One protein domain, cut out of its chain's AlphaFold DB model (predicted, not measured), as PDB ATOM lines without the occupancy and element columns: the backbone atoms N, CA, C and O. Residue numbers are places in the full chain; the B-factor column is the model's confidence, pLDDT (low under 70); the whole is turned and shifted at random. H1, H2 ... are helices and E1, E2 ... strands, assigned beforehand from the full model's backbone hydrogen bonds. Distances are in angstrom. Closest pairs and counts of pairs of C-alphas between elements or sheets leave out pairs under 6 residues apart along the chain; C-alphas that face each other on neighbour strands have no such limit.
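What this domain is: This is residues 140 to 184 and 272 to 323 of the 323 residues of the protein "SFRICE_024035" of Spodoptera frugiperda (UniProt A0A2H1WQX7). A twisted four-stranded sheet has both named helices on one face: the long H1 lies slantwise over its strands, and the short H2 stands up from the sheet over E4. The hairpin of E1 and E2 makes the length of the domain, and residues 162 to 167, between these strands, stick out free. The printed part has 97 residues with four named strands and two named helices, along the chain E1, E2, E3, H1, E4, H2; the sheet is mixed, in the order E3, E2, E1, E4, and the class is mixed, helices and strands. The whole is only just compact, close to loose, with a radius of gyration of the C-alphas of 14.8 A, and spans 51 by 27 by 20 A.

How they stand to each other: In the sheet, E1, residues 150 to 159, and E2, residues 170 to 180, form an antiparallel hairpin, with N 153 and O 176 at 2.9 A, within hydrogen-bond range. E1 bends by 51 degrees at residue 156. E3, residues 273 to 277, is an edge strand antiparallel to E2, with N 276 and O 177 at 2.8 A. E4, residues 311 to 314, is the other edge strand, parallel to E1, with N 313 and O 152 at 2.9 A. The sheet is twisted, its C-alphas lying up to 4.2 A off its best plane. H1, residues 288 to 304, is on the sheet at a height of 9.3 A; the closest C-alphas of H1 and E1 are those of Ala 298 and Val 152, 6.6 A apart. H1 runs only just slantwise to the strands, at 32 degrees to E1 on the local plane. E3, H1 and E4 form a split strand-helix-strand unit, two strands running the same way with E2 and E1 between them, and its crossover is right-handed. H2, residues 316 to 322, is on the same face, over E4. Residues 288 to 295 of H1 touch H2 about perpendicular, at 78 degrees, closest at the C-alphas of Val 291 and Ala 322, 6.2 A apart. Every O i to N i+4 pair is within hydrogen-bond range in H1, and 2 of 3 in H2.

Where its parts are: E1 begins at C-alpha 150 (31.863, -100.890, -51.904) and is 26.9 A long; E2 measures 31.3 A, E3 13.3 A and E4 10.1 A. H1 is 24.2 A long from C-alpha 288 (26.105, -79.531, -61.837). H2, 9.8 A long, ends at C-alpha 322 (26.304, -87.004, -64.587).

The domain as a whole: The farthest C-alphas, of Asn 165 and Asp 184, are 51.2 A apart. Residues 185 to 271 are not printed, and C-alphas 184 and 272 are 12.9 A apart across this cut. No link printed whole is long. The mean pLDDT of the printed part is 77.7; it is under 70 at residues 158 to 171, 183 to 184 and 322 to 323.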
ATOM      1  N   PRO A 140      34.679 -94.025 -40.721       72.50
ATOM      2  CA  PRO A 140      35.586 -94.929 -39.991       72.50
ATOM      3  C   PRO A 140      35.114 -96.388 -39.992       72.50
ATOM      4  O   PRO A 140      35.902 -97.306 -39.799       72.50
ATOM      5  N   ASP A 141      33.821 -96.572 -40.210       76.44
ATOM      6  CA  ASP A 141      33.120 -97.840 -40.234       76.44
ATOM      7  C   ASP A 141      33.339 -98.682 -41.495       76.44
ATOM      8  O   ASP A 141      32.941 -99.853 -41.497       76.44
ATOM      9  N   ILE A 142      33.939 -98.103 -42.540       81.81
ATOM     10  CA  ILE A 142      34.181 -98.738 -43.837       81.81
ATOM     11  C   ILE A 142      35.606 -99.288 -43.892       81.81
ATOM     12  O   ILE A 142      36.593 -98.578 -43.688       81.81
ATOM     13  N   ILE A 143      35.719-100.579 -44.201       82.19
ATOM     14  CA  ILE A 143      36.991-101.296 -44.218       82.19
ATOM     15  C   ILE A 143      37.683-101.064 -45.567       82.19
ATOM     16  O   ILE A 143      37.146-101.370 -46.630       82.19
ATOM     17  N   ARG A 144      38.925-100.573 -45.544       79.81
ATOM     18  CA  ARG A 144      39.729-100.275 -46.745       79.81
ATOM     19  C   ARG A 144      40.404-101.531 -47.315       79.81
ATOM     20  O   ARG A 144      41.626-101.646 -47.327       79.81
ATOM     21  N   LYS A 145      39.603-102.513 -47.733       77.31
ATOM     22  CA  LYS A 145      40.068-103.753 -48.375       77.31
ATOM     23  C   LYS A 145      39.496-103.859 -49.787       77.31
ATOM     24  O   LYS A 145      38.295-103.695 -49.976       77.31
ATOM     25  N   SER A 146      40.334-104.256 -50.744       75.00
ATOM     26  CA  SER A 146      39.924-104.467 -52.140       75.00
ATOM     27  C   SER A 146      38.990-105.667 -52.337       75.00
ATOM     28  O   SER A 146      38.323-105.761 -53.363       75.00
ATOM     29  N   SER A 147      38.939-106.592 -51.372       76.38
ATOM     30  CA  SER A 147      38.102-107.798 -51.418       76.38
ATOM     31  C   SER A 147      36.629-107.539 -51.096       76.38
ATOM     32  O   SER A 147      35.789-108.392 -51.374       76.38
ATOM     33  N   LEU A 148      36.307-106.391 -50.497       79.56
ATOM     34  CA  LEU A 148      34.941-106.027 -50.138       79.56
ATOM     35  C   LEU A 148      34.375-105.134 -51.232       79.56
ATOM     36  O   LEU A 148      35.020-104.167 -51.617       79.56
ATOM     37  N   CYS A 149      33.183-105.456 -51.735       82.00
ATOM     38  CA  CYS A 149      32.485-104.609 -52.699       82.00
ATOM     39  C   CYS A 149      31.938-103.376 -51.974       82.00
ATOM     40  O   CYS A 149      31.213-103.536 -50.992       82.00
ATOM     41  N   THR A 150      32.290-102.182 -52.454       86.25
ATOM     42  CA  THR A 150      31.863-100.890 -51.904       86.25
ATOM     43  C   THR A 150      31.154-100.119 -53.003       86.25
ATOM     44  O   THR A 150      31.636-100.029 -54.134       86.25
ATOM     45  N   GLY A 151      30.005 -99.556 -52.669       88.12
ATOM     46  CA  GLY A 151      29.276 -98.647 -53.533       88.12
ATOM     47  C   GLY A 151      28.854 -97.407 -52.771       88.12
ATOM     48  O   GLY A 151      28.862 -97.372 -51.538       88.12
ATOM     49  N   VAL A 152      28.496 -96.380 -53.525       90.31
ATOM     50  CA  VAL A 152      27.939 -95.142 -52.989       90.31
ATOM     51  C   VAL A 152      26.634 -94.829 -53.703       90.31
ATOM     52  O   VAL A 152      26.497 -95.053 -54.905       90.31
ATOM     53  N   ALA A 153      25.660 -94.321 -52.965       89.81
ATOM     54  CA  ALA A 153      24.430 -93.795 -53.531       89.81
ATOM     55  C   ALA A 153      24.234 -92.370 -53.036       89.81
ATOM     56  O   ALA A 153      24.446 -92.101 -51.857       89.81
ATOM     57  N   PHE A 154      23.852 -91.468 -53.930       88.50
ATOM     58  CA  PHE A 154      23.540 -90.089 -53.580       88.50
ATOM     59  C   PHE A 154      22.093 -89.798 -53.933       88.50
ATOM     60  O   PHE A 154      21.644 -90.135 -55.032       88.50
ATOM     61  N   ASP A 155      21.398 -89.157 -53.004       85.62
ATOM     62  CA  ASP A 155      19.988 -88.822 -53.148       85.62
ATOM     63  C   ASP A 155      19.677 -87.448 -52.541       85.62
ATOM     64  O   ASP A 155      20.505 -86.864 -51.825       85.62
ATOM     65  N   ASN A 156      18.484 -86.924 -52.829       82.31
ATOM     66  CA  ASN A 156      17.968 -85.754 -52.132       82.31
ATOM     67  C   ASN A 156      17.549 -86.123 -50.703       82.31
ATOM     68  O   ASN A 156      16.837 -87.090 -50.449       82.31
ATOM     69  N   PHE A 157      17.971 -85.308 -49.746       73.62
ATOM     70  CA  PHE A 157      17.524 -85.370 -48.367       73.62
ATOM     71  C   PHE A 157      16.718 -84.116 -48.057       73.62
ATOM     72  O   PHE A 157      17.254 -83.098 -47.619       73.62
ATOM     73  N   ASP A 158      15.410 -84.200 -48.292       68.06
ATOM     74  CA  ASP A 158      14.500 -83.083 -48.065       68.06
ATOM     75  C   ASP A 158      14.238 -82.908 -46.563       68.06
ATOM     76  O   ASP A 158      13.392 -83.569 -45.952       68.06
ATOM     77  N   ARG A 159      14.975 -81.988 -45.935       55.44
ATOM     78  CA  ARG A 159      14.702 -81.572 -44.557       55.44
ATOM     79  C   ARG A 159      13.576 -80.528 -44.611       55.44
ATOM     80  O   ARG A 159      13.726 -79.504 -45.273       55.44
ATOM     81  N   TYR A 160      12.468 -80.793 -43.905       51.66
ATOM     82  CA  TYR A 160      11.242 -79.964 -43.811       51.66
ATOM     83  C   TYR A 160      10.210 -80.123 -44.943       51.66
ATOM     84  O   TYR A 160       9.788 -79.153 -45.567       51.66
ATOM     85  N   VAL A 161       9.731 -81.353 -45.137       49.78
ATOM     86  CA  VAL A 161       8.729 -81.731 -46.156       49.78
ATOM     87  C   VAL A 161       7.342 -81.076 -45.945       49.78
ATOM     88  O   VAL A 161       6.549 -81.000 -46.878       49.78
ATOM     89  N   ASP A 162       7.057 -80.520 -44.762       51.75
ATOM     90  CA  ASP A 162       5.740 -79.961 -44.400       51.75
ATOM     91  C   ASP A 162       5.589 -78.450 -44.682       51.75
ATOM     92  O   ASP A 162       4.925 -77.722 -43.937       51.75
ATOM     93  N   THR A 163       6.190 -77.926 -45.753       54.53
ATOM     94  CA  THR A 163       5.854 -76.568 -46.214       54.53
ATOM     95  C   THR A 163       4.697 -76.637 -47.210       54.53
ATOM     96  O   THR A 163       4.806 -77.224 -48.281       54.53
ATOM     97  N   HIS A 164       3.573 -75.982 -46.892       49.22
ATOM     98  CA  HIS A 164       2.353 -75.943 -47.725       49.22
ATOM     99  C   HIS A 164       2.610 -75.474 -49.180       49.22
ATOM    100  O   HIS A 164       1.804 -75.721 -50.073       49.22
ATOM    101  N   ASN A 165       3.737 -74.799 -49.432       56.84
ATOM    102  CA  ASN A 165       4.110 -74.272 -50.745       56.84
ATOM    103  C   ASN A 165       5.307 -74.993 -51.396       56.84
ATOM    104  O   ASN A 165       5.691 -74.591 -52.494       56.84
ATOM    105  N   GLY A 166       5.924 -75.983 -50.734       54.31
ATOM    106  CA  GLY A 166       7.134 -76.672 -51.217       54.31
ATOM    107  C   GLY A 166       8.340 -75.753 -51.461       54.31
ATOM    108  O   GLY A 166       9.257 -76.114 -52.189       54.31
ATOM    109  N   LYS A 167       8.316 -74.531 -50.918       44.47
ATOM    110  CA  LYS A 167       9.401 -73.543 -50.985       44.47
ATOM    111  C   LYS A 167      10.077 -73.501 -49.618       44.47
ATOM    112  O   LYS A 167       9.381 -73.611 -48.616       44.47
ATOM    113  N   GLU A 168      11.393 -73.295 -49.596       49.34
ATOM    114  CA  GLU A 168      12.240 -73.361 -48.385       49.34
ATOM    115  C   GLU A 168      12.458 -74.776 -47.815       49.34
ATOM    116  O   GLU A 168      12.942 -74.929 -46.696       49.34
ATOM    117  N   THR A 169      12.171 -75.824 -48.591       53.34
ATOM    118  CA  THR A 169      12.715 -77.162 -48.330       53.34
ATOM    119  C   THR A 169      14.225 -77.134 -48.559       53.34
ATOM    120  O   THR A 169      14.690 -76.691 -49.612       53.34
ATOM    121  N   LEU A 170      15.002 -77.584 -47.574       54.28
ATOM    122  CA  LEU A 170      16.432 -77.812 -47.772       54.28
ATOM    123  C   LEU A 170      16.575 -79.052 -48.647       54.28
ATOM    124  O   LEU A 170      16.309 -80.161 -48.189       54.28
ATOM    125  N   HIS A 171      16.949 -78.847 -49.908       64.75
ATOM    126  CA  HIS A 171      17.285 -79.917 -50.843       64.75
ATOM    127  C   HIS A 171      18.751 -80.303 -50.661       64.75
ATOM    128  O   HIS A 171      19.566 -80.091 -51.558       64.75
ATOM    129  N   ASP A 172      19.105 -80.800 -49.479       74.44
ATOM    130  CA  ASP A 172      20.474 -81.233 -49.217       74.44
ATOM    131  C   ASP A 172      20.752 -82.510 -50.012       74.44
ATOM    132  O   ASP A 172      19.891 -83.374 -50.152       74.44
ATOM    133  N   THR A 173      21.967 -82.662 -50.525       79.19
ATOM    134  CA  THR A 173      22.403 -83.925 -51.123       79.19
ATOM    135  C   THR A 173      23.070 -84.766 -50.052       79.19
ATOM    136  O   THR A 173      24.053 -84.335 -49.444       79.19
ATOM    137  N   VAL A 174      22.571 -85.978 -49.826       84.81
ATOM    138  CA  VAL A 174      23.172 -86.923 -48.879       84.81
ATOM    139  C   VAL A 174      23.688 -88.132 -49.637       84.81
ATOM    140  O   VAL A 174      23.008 -88.695 -50.490       84.81
ATOM    141  N   GLY A 175      24.918 -88.523 -49.310       86.06
ATOM    142  CA  GLY A 175      25.507 -89.766 -49.775       86.06
ATOM    143  C   GLY A 175      25.387 -90.857 -48.718       86.06
ATOM    144  O   GLY A 175      25.626 -90.615 -47.536       86.06
ATOM    145  N   ILE A 176      25.081 -92.074 -49.144       88.75
ATOM    146  CA  ILE A 176      25.297 -93.288 -48.363       88.75
ATOM    147  C   ILE A 176      26.407 -94.102 -49.013       88.75
ATOM    148  O   ILE A 176      26.517 -94.173 -50.236       88.75
ATOM    149  N   ILE A 177      27.227 -94.731 -48.185       89.00
ATOM    150  CA  ILE A 177      28.223 -95.712 -48.594       89.00
ATOM    151  C   ILE A 177      27.797 -97.069 -48.051       89.00
ATOM    152  O   ILE A 177      27.410 -97.194 -46.888       89.00
ATOM    153  N   TYR A 178      27.832 -98.086 -48.902       88.75
ATOM    154  CA  TYR A 178      27.475 -99.449 -48.537       88.75
ATOM    155  C   TYR A 178      28.594-100.404 -48.926       88.75
ATOM    156  O   TYR A 178      29.198-100.278 -49.991       88.75
ATOM    157  N   GLN A 179      28.892-101.349 -48.040       87.56
ATOM    158  CA  GLN A 179      29.983-102.298 -48.211       87.56
ATOM    159  C   GLN A 179      29.573-103.693 -47.750       87.56
ATOM    160  O   GLN A 179      28.915-103.835 -46.722       87.56
ATOM    161  N   ASN A 180      29.988-104.734 -48.473       87.06
ATOM    162  CA  ASN A 180      29.784-106.116 -48.029       87.06
ATOM    163  C   ASN A 180      30.446-106.359 -46.662       87.06
ATOM    164  O   ASN A 180      31.584-105.954 -46.434       87.06
ATOM    165  N   ILE A 181      29.744-107.050 -45.765       84.00
ATOM    166  CA  ILE A 181      30.288-107.433 -44.461       84.00
ATOM    167  C   ILE A 181      31.345-108.521 -44.666       84.00
ATOM    168  O   ILE A 181      31.120-109.506 -45.369       84.00
ATOM    169  N   ASP A 182      32.502-108.336 -44.037       73.50
ATOM    170  CA  ASP A 182      33.563-109.336 -44.003       73.50
ATOM    171  C   ASP A 182      33.163-110.453 -43.022       73.50
ATOM    172  O   ASP A 182      33.141-110.238 -41.803       73.50
ATOM    173  N   ASN A 183      32.803-111.627 -43.552       63.44
ATOM    174  CA  ASN A 183      32.317-112.770 -42.768       63.44
ATOM    175  C   ASN A 183      33.349-113.279 -41.743       63.44
ATOM    176  O   ASN A 183      32.953-113.905 -40.761       63.44
ATOM    177  N   ASP A 184      34.638-112.959 -41.905       58.22
ATOM    178  CA  ASP A 184      35.687-113.299 -40.932       58.22
ATOM    179  C   ASP A 184      35.566-112.504 -39.615       58.22
ATOM    180  O   ASP A 184      36.085-112.918 -38.579       58.22
ATOM    181  N   LYS A 272      25.335-109.815 -46.932       83.06
ATOM    182  CA  LYS A 272      24.869-108.686 -46.122       83.06
ATOM    183  C   LYS A 272      25.798-107.489 -46.300       83.06
ATOM    184  O   LYS A 272      27.019-107.646 -46.371       83.06
ATOM    185  N   GLN A 273      25.214-106.296 -46.313       83.62
ATOM    186  CA  GLN A 273      25.943-105.045 -46.474       83.62
ATOM    187  C   GLN A 273      25.806-104.177 -45.225       83.62
ATOM    188  O   GLN A 273      24.736-104.088 -44.626       83.62
ATOM    189  N   LYS A 274      26.906-103.535 -44.835       85.44
ATOM    190  CA  LYS A 274      26.932-102.455 -43.852       85.44
ATOM    191  C   LYS A 274      26.703-101.140 -44.586       85.44
ATOM    192  O   LYS A 274      27.289-100.927 -45.644       85.44
ATOM    193  N   VAL A 275      25.879-100.268 -44.012       86.69
ATOM    194  CA  VAL A 275      25.569 -98.941 -44.560       86.69
ATOM    195  C   VAL A 275      26.108 -97.873 -43.613       86.69
ATOM    196  O   VAL A 275      26.038 -98.014 -42.393       86.69
ATOM    197  N   SER A 276      26.672 -96.805 -44.165       84.94
ATOM    198  CA  SER A 276      27.126 -95.631 -43.419       84.94
ATOM    199  C   SER A 276      26.819 -94.359 -44.205       84.94
ATOM    200  O   SER A 276      26.653 -94.398 -45.423       84.94
ATOM    201  N   TYR A 277      26.723 -93.231 -43.510       83.88
ATOM    202  CA  TYR A 277      26.421 -91.941 -44.127       83.88
ATOM    203  C   TYR A 277      27.704 -91.190 -44.475       83.88
ATOM    204  O   TYR A 277      28.660 -91.188 -43.700       83.88
ATOM    205  N   LEU A 278      27.707 -90.549 -45.641       82.75
ATOM    206  CA  LEU A 278      28.707 -89.565 -46.038       82.75
ATOM    207  C   LEU A 278      28.292 -88.176 -45.545       82.75
ATOM    208  O   LEU A 278      27.123 -87.922 -45.246       82.75
ATOM    209  N   THR A 279      29.256 -87.261 -45.496       80.19
ATOM    210  CA  THR A 279      29.009 -85.856 -45.173       80.19
ATOM    211  C   THR A 279      28.005 -85.235 -46.162       80.19
ATOM    212  O   THR A 279      28.261 -85.265 -47.370       80.19
ATOM    213  N   PRO A 280      26.878 -84.668 -45.691       79.19
ATOM    214  CA  PRO A 280      25.901 -83.970 -46.516       79.19
ATOM    215  C   PRO A 280      26.485 -82.751 -47.233       79.19
ATOM    216  O   PRO A 280      27.369 -82.049 -46.732       79.19
ATOM    217  N   ILE A 281      25.920 -82.461 -48.398       80.00
ATOM    218  CA  ILE A 281      26.218 -81.284 -49.209       80.00
ATOM    219  C   ILE A 281      24.978 -80.386 -49.169       80.00
ATOM    220  O   ILE A 281      23.892 -80.816 -49.548       80.00
ATOM    221  N   ASN A 282      25.136 -79.137 -48.727       75.50
ATOM    222  CA  ASN A 282      24.033 -78.178 -48.555       75.50
ATOM    223  C   ASN A 282      23.649 -77.491 -49.879       75.50
ATOM    224  O   ASN A 282      23.671 -76.267 -49.994       75.50
ATOM    225  N   LEU A 283      23.427 -78.290 -50.919       75.75
ATOM    226  CA  LEU A 283      23.040 -77.849 -52.252       75.75
ATOM    227  C   LEU A 283      22.233 -78.953 -52.939       75.75
ATOM    228  O   LEU A 283      22.419 -80.144 -52.666       75.75
ATOM    229  N   SER A 284      21.377 -78.536 -53.874       78.75
ATOM    230  CA  SER A 284      20.499 -79.437 -54.619       78.75
ATOM    231  C   SER A 284      21.307 -80.468 -55.410       78.75
ATOM    232  O   SER A 284      22.242 -80.087 -56.123       78.75
ATOM    233  N   PRO A 285      20.900 -81.750 -55.409       76.88
ATOM    234  CA  PRO A 285      21.597 -82.786 -56.170       76.88
ATOM    235  C   PRO A 285      21.450 -82.618 -57.689       76.88
ATOM    236  O   PRO A 285      22.119 -83.298 -58.461       76.88
ATOM    237  N   THR A 286      20.585 -81.702 -58.132       76.56
ATOM    238  CA  THR A 286      20.432 -81.330 -59.547       76.56
ATOM    239  C   THR A 286      21.412 -80.245 -59.999       76.56
ATOM    240  O   THR A 286      21.496 -79.944 -61.189       76.56
ATOM    241  N   GLU A 287      22.183 -79.650 -59.085       79.56
ATOM    242  CA  GLU A 287      23.198 -78.670 -59.450       79.56
ATOM    243  C   GLU A 287      24.446 -79.364 -60.015       79.56
ATOM    244  O   GLU A 287      25.013 -80.272 -59.409       79.56
ATOM    245  N   THR A 288      24.943 -78.912 -61.169       80.31
ATOM    246  CA  THR A 288      26.105 -79.531 -61.837       80.31
ATOM    247  C   THR A 288      27.373 -79.524 -60.972       80.31
ATOM    248  O   THR A 288      28.198 -80.434 -61.066       80.31
ATOM    249  N   SER A 289      27.544 -78.505 -60.123       79.00
ATOM    250  CA  SER A 289      28.665 -78.407 -59.179       79.00
ATOM    251  C   SER A 289      28.626 -79.540 -58.144       79.00
ATOM    252  O   SER A 289      29.660 -80.153 -57.863       79.00
ATOM    253  N   VAL A 290      27.428 -79.868 -57.656       81.50
ATOM    254  CA  VAL A 290      27.159 -80.948 -56.705       81.50
ATOM    255  C   VAL A 290      27.367 -82.299 -57.364       81.50
ATOM    256  O   VAL A 290      28.111 -83.108 -56.825       81.50
ATOM    257  N   VAL A 291      26.835 -82.513 -58.570       83.88
ATOM    258  CA  VAL A 291      27.043 -83.765 -59.322       83.88
ATOM    259  C   VAL A 291      28.532 -84.045 -59.548       83.88
ATOM    260  O   VAL A 291      29.014 -85.162 -59.357       83.88
ATOM    261  N   LYS A 292      29.316 -83.020 -59.900       83.94
ATOM    262  CA  LYS A 292      30.771 -83.171 -60.027       83.94
ATOM    263  C   LYS A 292      31.426 -83.527 -58.691       83.94
ATOM    264  O   LYS A 292      32.348 -84.348 -58.659       83.94
ATOM    265  N   LEU A 293      30.989 -82.899 -57.602       82.50
ATOM    266  CA  LEU A 293      31.503 -83.175 -56.265       82.50
ATOM    267  C   LEU A 293      31.199 -84.618 -55.845       82.50
ATOM    268  O   LEU A 293      32.126 -85.310 -55.431       82.50
ATOM    269  N   THR A 294      29.966 -85.098 -56.018       87.19
ATOM    270  CA  THR A 294      29.570 -86.473 -55.675       87.19
ATOM    271  C   THR A 294      30.332 -87.502 -56.512       87.19
ATOM    272  O   THR A 294      30.820 -88.497 -55.977       87.19
ATOM    273  N   MET A 295      30.565 -87.235 -57.805       86.44
ATOM    274  CA  MET A 295      31.431 -88.078 -58.645       86.44
ATOM    275  C   MET A 295      32.888 -88.081 -58.169       86.44
ATOM    276  O   MET A 295      33.518 -89.135 -58.100       86.44
ATOM    277  N   THR A 296      33.425 -86.915 -57.804       85.50
ATOM    278  CA  THR A 296      34.794 -86.802 -57.275       85.50
ATOM    279  C   THR A 296      34.925 -87.541 -55.941       85.50
ATOM    280  O   THR A 296      35.930 -88.208 -55.697       85.50
ATOM    281  N   GLN A 297      33.908 -87.454 -55.079       86.50
ATOM    282  CA  GLN A 297      33.850 -88.200 -53.825       86.50
ATOM    283  C   GLN A 297      33.816 -89.709 -54.081       86.50
ATOM    284  O   GLN A 297      34.605 -90.435 -53.485       86.50
ATOM    285  N   ALA A 298      32.993 -90.175 -55.022       87.75
ATOM    286  CA  ALA A 298      32.929 -91.586 -55.400       87.75
ATOM    287  C   ALA A 298      34.272 -92.127 -55.925       87.75
ATOM    288  O   ALA A 298      34.696 -93.218 -55.547       87.75
ATOM    289  N   GLN A 299      34.979 -91.353 -56.756       87.31
ATOM    290  CA  GLN A 299      36.314 -91.721 -57.239       87.31
ATOM    291  C   GLN A 299      37.320 -91.843 -56.092       87.31
ATOM    292  O   GLN A 299      38.085 -92.805 -56.040       87.31
ATOM    293  N   LYS A 300      37.305 -90.892 -55.153       86.38
ATOM    294  CA  LYS A 300      38.173 -90.930 -53.973       86.38
ATOM    295  C   LYS A 300      37.862 -92.120 -53.065       86.38
ATOM    296  O   LYS A 300      38.800 -92.777 -52.635       86.38
ATOM    297  N   VAL A 301      36.586 -92.463 -52.861       87.00
ATOM    298  CA  VAL A 301      36.184 -93.698 -52.159       87.00
ATOM    299  C   VAL A 301      36.784 -94.930 -52.842       87.00
ATOM    300  O   VAL A 301      37.324 -95.804 -52.171       87.00
ATOM    301  N   GLY A 302      36.780 -94.980 -54.178       85.69
ATOM    302  CA  GLY A 302      37.416 -96.067 -54.929       85.69
ATOM    303  C   GLY A 302      38.916 -96.178 -54.678       85.69
ATOM    304  O   GLY A 302      39.422 -97.274 -54.441       85.69
ATOM    305  N   VAL A 303      39.617 -95.042 -54.656       86.38
ATOM    306  CA  VAL A 303      41.048 -94.987 -54.323       86.38
ATOM    307  C   VAL A 303      41.295 -95.431 -52.875       86.38
ATOM    308  O   VAL A 303      42.180 -96.248 -52.633       86.38
ATOM    309  N   GLU A 304      40.495 -94.951 -51.919       86.75
ATOM    310  CA  GLU A 304      40.615 -95.281 -50.491       86.75
ATOM    311  C   GLU A 304      40.336 -96.760 -50.194       86.75
ATOM    312  O   GLU A 304      41.030 -97.367 -49.377       86.75
ATOM    313  N   CYS A 305      39.350 -97.358 -50.866       85.06
ATOM    314  CA  CYS A 305      39.010 -98.777 -50.736       85.06
ATOM    315  C   CYS A 305      39.868 -99.694 -51.625       85.06
ATOM    316  O   CYS A 305      39.678-100.911 -51.599       85.06
ATOM    317  N   ASN A 306      40.817 -99.140 -52.391       84.06
ATOM    318  CA  ASN A 306      41.647 -99.864 -53.356       84.06
ATOM    319  C   ASN A 306      40.814-100.685 -54.365       84.06
ATOM    320  O   ASN A 306      41.086-101.858 -54.635       84.06
ATOM    321  N   GLN A 307      39.760-100.065 -54.897       81.00
ATOM    322  CA  GLN A 307      38.850-100.651 -55.873       81.00
ATOM    323  C   GLN A 307      39.108-100.090 -57.266       81.00
ATOM    324  O   GLN A 307      39.218 -98.884 -57.467       81.00
ATOM    325  N   LYS A 308      39.146-100.985 -58.258       80.88
ATOM    326  CA  LYS A 308      39.272-100.591 -59.667       80.88
ATOM    327  C   LYS A 308      38.025 -99.858 -60.173       80.88
ATOM    328  O   LYS A 308      38.137 -98.976 -61.018       80.88
ATOM    329  N   TYR A 309      36.857-100.237 -59.664       81.38
ATOM    330  CA  TYR A 309      35.568 -99.657 -60.016       81.38
ATOM    331  C   TYR A 309      34.726 -99.494 -58.754       81.38
ATOM    332  O   TYR A 309      34.754-100.369 -57.892       81.38
ATOM    333  N   VAL A 310      33.961 -98.407 -58.685       84.12
ATOM    334  CA  VAL A 310      32.976 -98.150 -57.627       84.12
ATOM    335  C   VAL A 310      31.609 -98.060 -58.279       84.12
ATOM    336  O   VAL A 310      31.444 -97.356 -59.277       84.12
ATOM    337  N   GLN A 311      30.627 -98.763 -57.719       86.62
ATOM    338  CA  GLN A 311      29.243 -98.595 -58.138       86.62
ATOM    339  C   GLN A 311      28.703 -97.289 -57.554       86.62
ATOM    340  O   GLN A 311      28.722 -97.097 -56.339       86.62
ATOM    341  N   VAL A 312      28.212 -96.412 -58.425       87.44
ATOM    342  CA  VAL A 312      27.575 -95.155 -58.034       87.44
ATOM    343  C   VAL A 312      26.117 -95.202 -58.449       87.44
ATOM    344  O   VAL A 312      25.816 -95.445 -59.618       87.44
ATOM    345  N   THR A 313      25.222 -94.976 -57.494       87.25
ATOM    346  CA  THR A 313      23.778 -94.946 -57.730       87.25
ATOM    347  C   THR A 313      23.257 -93.527 -57.536       87.25
ATOM    348  O   THR A 313      23.613 -92.851 -56.573       87.25
ATOM    349  N   TYR A 314      22.416 -93.086 -58.464       85.62
ATOM    350  CA  TYR A 314      21.778 -91.776 -58.463       85.62
ATOM    351  C   TYR A 314      20.306 -91.939 -58.833       85.62
ATOM    352  O   TYR A 314      19.967 -92.851 -59.595       85.62
ATOM    353  N   ASP A 315      19.456 -91.019 -58.379       83.00
ATOM    354  CA  ASP A 315      18.154 -90.820 -59.017       83.00
ATOM    355  C   ASP A 315      18.327 -90.460 -60.507       83.00
ATOM    356  O   ASP A 315      19.340 -89.887 -60.926       83.00
ATOM    357  N   LEU A 316      17.323 -90.776 -61.327       78.25
ATOM    358  CA  LEU A 316      17.354 -90.554 -62.770       78.25
ATOM    359  C   LEU A 316      17.600 -89.084 -63.139       78.25
ATOM    360  O   LEU A 316      18.277 -88.816 -64.137       78.25
ATOM    361  N   ALA A 317      17.053 -88.129 -62.381       75.06
ATOM    362  CA  ALA A 317      17.247 -86.709 -62.664       75.06
ATOM    363  C   ALA A 317      18.713 -86.287 -62.482       75.06
ATOM    364  O   ALA A 317      19.236 -85.517 -63.286       75.06
ATOM    365  N   ILE A 318      19.386 -86.851 -61.478       80.56
ATOM    366  CA  ILE A 318      20.797 -86.603 -61.165       80.56
ATOM    367  C   ILE A 318      21.695 -87.345 -62.164       80.56
ATOM    368  O   ILE A 318      22.626 -86.770 -62.728       80.56
ATOM    369  N   ALA A 319      21.372 -88.610 -62.455       78.25
ATOM    370  CA  ALA A 319      22.119 -89.456 -63.382       78.25
ATOM    371  C   ALA A 319      22.216 -88.840 -64.787       78.25
ATOM    372  O   ALA A 319      23.265 -88.913 -65.419       78.25
ATOM    373  N   LYS A 320      21.150 -88.183 -65.265       78.06
ATOM    374  CA  LYS A 320      21.141 -87.479 -66.561       78.06
ATOM    375  C   LYS A 320      22.128 -86.316 -66.647       78.06
ATOM    376  O   LYS A 320      22.507 -85.949 -67.749       78.06
ATOM    377  N   ILE A 321      22.476 -85.707 -65.517       76.25
ATOM    378  CA  ILE A 321      23.429 -84.592 -65.447       76.25
ATOM    379  C   ILE A 321      24.862 -85.131 -65.337       76.25
ATOM    380  O   ILE A 321      25.806 -84.466 -65.759       76.25
ATOM    381  N   ALA A 322      25.021 -86.328 -64.767       67.75
ATOM    382  CA  ALA A 322      26.304 -87.004 -64.587       67.75
ATOM    383  C   ALA A 322      26.829 -87.708 -65.858       67.75
ATOM    384  O   ALA A 322      28.031 -87.971 -65.940       67.75
ATOM    385  N   LEU A 323      25.940 -88.043 -66.802       68.00
ATOM    386  CA  LEU A 323      26.229 -88.715 -68.079       68.00
ATOM    387  C   LEU A 323      26.444 -87.720 -69.225       68.00
ATOM    388  O   LEU A 323      27.342 -87.994 -70.056       68.00
TER     389      LEU A 323